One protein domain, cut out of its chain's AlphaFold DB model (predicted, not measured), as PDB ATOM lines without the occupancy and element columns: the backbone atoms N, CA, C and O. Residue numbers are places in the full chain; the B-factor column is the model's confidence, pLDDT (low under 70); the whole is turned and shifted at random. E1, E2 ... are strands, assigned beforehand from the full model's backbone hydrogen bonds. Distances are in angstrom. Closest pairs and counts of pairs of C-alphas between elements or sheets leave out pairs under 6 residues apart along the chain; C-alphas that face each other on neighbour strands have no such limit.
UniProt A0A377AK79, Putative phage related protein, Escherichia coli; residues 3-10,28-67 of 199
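Overview. This is residues 3 to 10 and 28 to 67 of the 199 residues of the protein "Putative phage related protein" of Escherichia coli (UniProt A0A377AK79). Two strand ladders make an open, flat V: the pair E1 and E2 is one arm, the longer hairpin E3 and E4 is the other, and E2 runs on into E3 at the corner. Before E2 along the chain, residues 28 to 36 hold no named element: residues 28 and 29 are a short run of helix, and residues 30 to 36 are neither helix nor strand. The printed part has 48 residues, no named helix and four named strands in the order E1, E2, E3, E4; each sheet has two antiparallel strands, E1 - E2 and E3 - E4, and the class is all strand. The whole is extended, with a radius of gyration of the C-alphas of 15.5 A and spans of 46 by 25 by 11 A.

Arrangement. E1, residues 3 to 7, and E2, residues 37 to 43, are antiparallel neighbours at 161 degrees; N 5 and O 39 are 3.0 A apart and N 39 and O 5 are 2.9 A apart, within hydrogen-bond range. E2 runs on into E3, residues 45 to 53, across a break of 1 residue at 100 degrees, and the two meet only through their link. E3 and E4, residues 59 to 66, form an antiparallel hairpin at 163 degrees, with N 50 and O 62 at 2.8 A, within hydrogen-bond range. E1 is apart from E3 and E4; E2 and E4 are only just apart, at 8.1 A between their closest C-alphas.

Along the chain. E1 begins at C-alpha 3, (92.687, 51.584, 114.994), and is 13.7 A long from first to last C-alpha. E2 is 17.6 A long and ends at C-alpha 43, (95.731, 57.178, 114.942). E3 is 24.1 A long; E4 is 23.4 A long and ends at C-alpha 66, (92.911, 61.605, 121.061).

Size, cuts and confidence. The C-alphas of Ala 28 and Pro 56 are the two farthest apart, at 48.0 A. Residues 11 to 27 are not printed, and C-alphas 10 and 28 are 21.2 A apart across the cut. The links E2 to E3 and E3 to E4 are tight. Mean pLDDT of the printed part is 78.7; residues 7 to 10 and 28 to 37 are under 70.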
ATOM      1  N   LEU A   3      93.912  52.339 115.230       83.38
ATOM      2  CA  LEU A   3      92.687  51.584 114.994       83.38
ATOM      3  C   LEU A   3      92.548  51.376 113.495       83.38
ATOM      4  O   LEU A   3      92.416  52.332 112.732       83.38
ATOM      5  N   ILE A   4      92.563  50.112 113.098       81.56
ATOM      6  CA  ILE A   4      92.413  49.701 111.712       81.56
ATOM      7  C   ILE A   4      91.140  48.877 111.639       81.56
ATOM      8  O   ILE A   4      90.955  47.947 112.425       81.56
ATOM      9  N   ALA A   5      90.245  49.263 110.746       78.69
ATOM     10  CA  ALA A   5      88.938  48.651 110.622       78.69
ATOM     11  C   ALA A   5      88.578  48.481 109.153       78.69
ATOM     12  O   ALA A   5      89.221  49.033 108.265       78.69
ATOM     13  N   GLY A   6      87.550  47.685 108.911       72.62
ATOM     14  CA  GLY A   6      87.084  47.367 107.579       72.62
ATOM     15  C   GLY A   6      86.150  46.178 107.607       72.62
ATOM     16  O   GLY A   6      86.118  45.424 108.584       72.62
ATOM     17  N   TYR A   7      85.398  46.004 106.533       65.31
ATOM     18  CA  TYR A   7      84.716  44.751 106.253       65.31
ATOM     19  C   TYR A   7      85.517  44.022 105.169       65.31
ATOM     20  O   TYR A   7      86.114  44.672 104.317       65.31
ATOM     21  N   ASP A   8      85.565  42.689 105.262       59.69
ATOM     22  CA  ASP A   8      86.448  41.765 104.515       59.69
ATOM     23  C   ASP A   8      87.795  41.383 105.181       59.69
ATOM     24  O   ASP A   8      88.659  40.789 104.551       59.69
ATOM     25  N   GLY A   9      87.924  41.661 106.488       46.91
ATOM     26  CA  GLY A   9      88.628  40.835 107.488       46.91
ATOM     27  C   GLY A   9      90.059  40.337 107.200       46.91
ATOM     28  O   GLY A   9      90.259  39.388 106.453       46.91
ATOM     29  N   ILE A  10      91.006  40.835 108.009       45.34
ATOM     30  CA  ILE A  10      92.426  40.434 108.139       45.34
ATOM     31  C   ILE A  10      93.336  41.057 107.064       45.34
ATOM     32  O   ILE A  10      93.177  40.827 105.867       45.34
ATOM     33  N   ALA A  28      92.558  57.376  94.515       46.03
ATOM     34  CA  ALA A  28      91.213  56.834  94.725       46.03
ATOM     35  C   ALA A  28      91.193  55.543  95.574       46.03
ATOM     36  O   ALA A  28      90.204  55.245  96.247       46.03
ATOM     37  N   ASP A  29      92.309  54.811  95.604       46.22
ATOM     38  CA  ASP A  29      92.478  53.551  96.334       46.22
ATOM     39  C   ASP A  29      93.162  53.757  97.700       46.22
ATOM     40  O   ASP A  29      93.452  52.805  98.425       46.22
ATOM     41  N   VAL A  30      93.414  55.005  98.116       45.03
ATOM     42  CA  VAL A  30      94.000  55.312  99.430       45.03
ATOM     43  C   VAL A  30      92.984  54.992 100.535       45.03
ATOM     44  O   VAL A  30      92.136  55.805 100.895       45.03
ATOM     45  N   GLY A  31      93.093  53.781 101.083       47.66
ATOM     46  CA  GLY A  31      92.139  53.183 102.029       47.66
ATOM     47  C   GLY A  31      91.541  51.857 101.540       47.66
ATOM     48  O   GLY A  31      90.900  51.154 102.321       47.66
ATOM     49  N   GLN A  32      91.821  51.486 100.285       51.28
ATOM     50  CA  GLN A  32      91.633  50.158  99.719       51.28
ATOM     51  C   GLN A  32      92.987  49.533  99.372       51.28
ATOM     52  O   GLN A  32      93.628  49.873  98.387       51.28
ATOM     53  N   SER A  33      93.432  48.560 100.160       51.00
ATOM     54  CA  SER A  33      94.473  47.641  99.695       51.00
ATOM     55  C   SER A  33      93.811  46.555  98.844       51.00
ATOM     56  O   SER A  33      93.034  45.759  99.377       51.00
ATOM     57  N   ASP A  34      94.103  46.532  97.540       50.34
ATOM     58  CA  ASP A  34      93.701  45.474  96.601       50.34
ATOM     59  C   ASP A  34      92.170  45.254  96.493       50.34
ATOM     60  O   ASP A  34      91.686  44.120  96.508       50.34
ATOM     61  N   GLY A  35      91.380  46.336  96.419       52.91
ATOM     62  CA  GLY A  35      89.915  46.267  96.268       52.91
ATOM     63  C   GLY A  35      89.146  45.850  97.531       52.91
ATOM     64  O   GLY A  35      87.948  45.569  97.461       52.91
ATOM     65  N   ARG A  36      89.812  45.805  98.695       57.91
ATOM     66  CA  ARG A  36      89.199  45.499 100.000       57.91
ATOM     67  C   ARG A  36      89.016  46.759 100.831       57.91
ATOM     68  O   ARG A  36      89.897  47.611 100.875       57.91
ATOM     69  N   ASN A  37      87.897  46.859 101.547       66.75
ATOM     70  CA  ASN A  37      87.559  48.042 102.337       66.75
ATOM     71  C   ASN A  37      88.126  47.952 103.767       66.75
ATOM     72  O   ASN A  37      87.370  47.823 104.731       66.75
ATOM     73  N   TYR A  38      89.461  47.967 103.891       74.81
ATOM     74  CA  TYR A  38      90.210  47.888 105.154       74.81
ATOM     75  C   TYR A  38      91.298  48.965 105.230       74.81
ATOM     76  O   TYR A  38      92.099  49.119 104.315       74.81
ATOM     77  N   GLY A  39      91.368  49.676 106.357       76.88
ATOM     78  CA  GLY A  39      92.259  50.819 106.503       76.88
ATOM     79  C   GLY A  39      92.233  51.457 107.889       76.88
ATOM     80  O   GLY A  39      91.407  51.141 108.748       76.88
ATOM     81  N   MET A  40      93.202  52.345 108.128       81.25
ATOM     82  CA  MET A  40      93.306  53.100 109.377       81.25
ATOM     83  C   MET A  40      92.100  54.031 109.504       81.25
ATOM     84  O   MET A  40      91.855  54.838 108.607       81.25
ATOM     85  N   ILE A  41      91.383  53.941 110.621       83.25
ATOM     86  CA  ILE A  41      90.258  54.831 110.944       83.25
ATOM     87  C   ILE A  41      90.595  55.825 112.054       83.25
ATOM     88  O   ILE A  41      89.893  56.818 112.216       83.25
ATOM     89  N   PHE A  42      91.653  55.560 112.826       86.19
ATOM     90  CA  PHE A  42      92.144  56.478 113.845       86.19
ATOM     91  C   PHE A  42      93.599  56.175 114.204       86.19
ATOM     92  O   PHE A  42      93.973  55.022 114.432       86.19
ATOM     93  N   SER A  43      94.401  57.223 114.344       85.88
ATOM     94  CA  SER A  43      95.731  57.178 114.942       85.88
ATOM     95  C   SER A  43      95.830  58.281 115.991       85.88
ATOM     96  O   SER A  43      95.449  59.414 115.733       85.88
ATOM     97  N   GLY A  44      96.334  57.956 117.180       88.62
ATOM     98  CA  GLY A  44      96.457  58.936 118.257       88.62
ATOM     99  C   GLY A  44      97.047  58.364 119.539       88.62
ATOM    100  O   GLY A  44      97.494  57.216 119.589       88.62
ATOM    101  N   GLU A  45      97.044  59.156 120.599       87.81
ATOM    102  CA  GLU A  45      97.598  58.803 121.905       87.81
ATOM    103  C   GLU A  45      96.491  58.353 122.861       87.81
ATOM    104  O   GLU A  45      95.386  58.896 122.850       87.81
ATOM    105  N   ILE A  46      96.774  57.344 123.693       90.88
ATOM    106  CA  ILE A  46      95.857  56.945 124.767       90.88
ATOM    107  C   ILE A  46      96.040  57.940 125.905       90.88
ATOM    108  O   ILE A  46      97.125  58.035 126.473       90.88
ATOM    109  N   ARG A  47      94.967  58.644 126.256       89.25
ATOM    110  CA  ARG A  47      94.951  59.567 127.391       89.25
ATOM    111  C   ARG A  47      94.789  58.824 128.708       89.25
ATOM    112  O   ARG A  47      95.496  59.106 129.668       89.25
ATOM    113  N   TYR A  48      93.855  57.878 128.752       91.69
ATOM    114  CA  TYR A  48      93.702  56.953 129.869       91.69
ATOM    115  C   TYR A  48      92.929  55.707 129.445       91.69
ATOM    116  O   TYR A  48      92.195  55.699 128.452       91.69
ATOM    117  N   SER A  49      93.067  54.665 130.255       94.69
ATOM    118  CA  SER A  49      92.279  53.442 130.167       94.69
ATOM    119  C   SER A  49      91.682  53.104 131.526       94.69
ATOM    120  O   SER A  49      92.368  53.213 132.542       94.69
ATOM    121  N   VAL A  50      90.429  52.661 131.542       96.00
ATOM    122  CA  VAL A  50      89.740  52.184 132.744       96.00
ATOM    123  C   VAL A  50      89.325  50.742 132.519       96.00
ATOM    124  O   VAL A  50      88.604  50.450 131.568       96.00
ATOM    125  N   THR A  51      89.745  49.851 133.410       96.00
ATOM    126  CA  THR A  51      89.226  48.483 133.456       96.00
ATOM    127  C   THR A  51      88.110  48.420 134.485       96.00
ATOM    128  O   THR A  51      88.273  48.903 135.606       96.00
ATOM    129  N   GLY A  52      86.986  47.818 134.116       95.00
ATOM    130  CA  GLY A  52      85.844  47.647 135.003       95.00
ATOM    131  C   GLY A  52      85.132  46.324 134.782       95.00
ATOM    132  O   GLY A  52      85.565  45.478 133.996       95.00
ATOM    133  N   LYS A  53      84.043  46.138 135.522       96.38
ATOM    134  CA  LYS A  53      83.153  44.984 135.411       96.38
ATOM    135  C   LYS A  53      81.724  45.465 135.218       96.38
ATOM    136  O   LYS A  53      81.260  46.269 136.019       96.38
ATOM    137  N   ASP A  54      81.051  44.935 134.203       93.56
ATOM    138  CA  ASP A  54      79.608  45.130 134.009       93.56
ATOM    139  C   ASP A  54      78.805  44.092 134.808       93.56
ATOM    140  O   ASP A  54      77.695  44.361 135.265       93.56
ATOM    141  N   SER A  55      79.389  42.910 135.041       93.38
ATOM    142  CA  SER A  55      78.832  41.846 135.879       93.38
ATOM    143  C   SER A  55      79.966  41.077 136.586       93.38
ATOM    144  O   SER A  55      81.144  41.299 136.292       93.38
ATOM    145  N   PRO A  56      79.689  40.146 137.522       94.69
ATOM    146  CA  PRO A  56      80.740  39.335 138.145       94.69
ATOM    147  C   PRO A  56      81.632  38.578 137.143       94.69
ATOM    148  O   PRO A  56      82.807  38.339 137.452       94.69
ATOM    149  N   ILE A  57      81.084  38.251 135.965       95.50
ATOM    150  CA  ILE A  57      81.736  37.479 134.897       95.50
ATOM    151  C   ILE A  57      82.116  38.313 133.665       95.50
ATOM    152  O   ILE A  57      82.986  37.882 132.915       95.50
ATOM    153  N   ASP A  58      81.547  39.510 133.494       95.62
ATOM    154  CA  ASP A  58      81.818  40.381 132.346       95.62
ATOM    155  C   ASP A  58      82.707  41.558 132.752       95.62
ATOM    156  O   ASP A  58      82.356  42.360 133.622       95.62
ATOM    157  N   SER A  59      83.862  41.680 132.100       95.12
ATOM    158  CA  SER A  59      84.796  42.794 132.282       95.12
ATOM    159  C   SER A  59      84.943  43.615 131.012       95.12
ATOM    160  O   SER A  59      84.982  43.053 129.920       95.12
ATOM    161  N   TYR A  60      85.130  44.922 131.167       94.75
ATOM    162  CA  TYR A  60      85.375  45.840 130.062       94.75
ATOM    163  C   TYR A  60      86.694  46.594 130.236       94.75
ATOM    164  O   TYR A  60      87.204  46.769 131.346       94.75
ATOM    165  N   VAL A  61      87.210  47.096 129.115       95.25
ATOM    166  CA  VAL A  61      88.263  48.110 129.075       95.25
ATOM    167  C   VAL A  61      87.730  49.295 128.281       95.25
ATOM    168  O   VAL A  61      87.410  49.169 127.102       95.25
ATOM    169  N   LEU A  62      87.634  50.448 128.932       93.50
ATOM    170  CA  LEU A  62      87.324  51.720 128.296       93.50
ATOM    171  C   LEU A  62      88.636  52.429 127.984       93.50
ATOM    172  O   LEU A  62      89.452  52.637 128.878       93.50
ATOM    173  N   ILE A  63      88.833  52.817 126.727       93.19
ATOM    174  CA  ILE A  63      90.018  53.550 126.271       93.19
ATOM    175  C   ILE A  63      89.563  54.921 125.783       93.19
ATOM    176  O   ILE A  63      88.759  55.008 124.857       93.19
ATOM    177  N   GLN A  64      90.101  55.987 126.377       93.38
ATOM    178  CA  GLN A  64      90.015  57.324 125.799       93.38
ATOM    179  C   GLN A  64      91.316  57.621 125.057       93.38
ATOM    180  O   GLN A  64      92.395  57.618 125.652       93.38
ATOM    181  N   ALA A  65      91.202  57.915 123.765       91.62
ATOM    182  CA  ALA A  65      92.319  58.316 122.926       91.62
ATOM    183  C   ALA A  65      91.989  59.601 122.161       91.62
ATOM    184  O   ALA A  65      90.822  59.879 121.886       91.62
ATOM    185  N   ALA A  66      93.018  60.379 121.842       91.44
ATOM    186  CA  ALA A  66      92.911  61.605 121.061       91.44
ATOM    187  C   ALA A  66      94.095  61.710 120.096       91.44
ATOM    188  O   ALA A  66      95.208  61.289 120.415       91.44
ATOM    189  N   ASP A  67      93.853  62.245 118.904       91.12
ATOM    190  CA  ASP A  67      94.920  62.505 117.944       91.12
ATOM    191  C   ASP A  67      95.664  63.788 118.325       91.12
ATOM    192  O   ASP A  67      95.041  64.818 118.577       91.12
TER     193      ASP A  67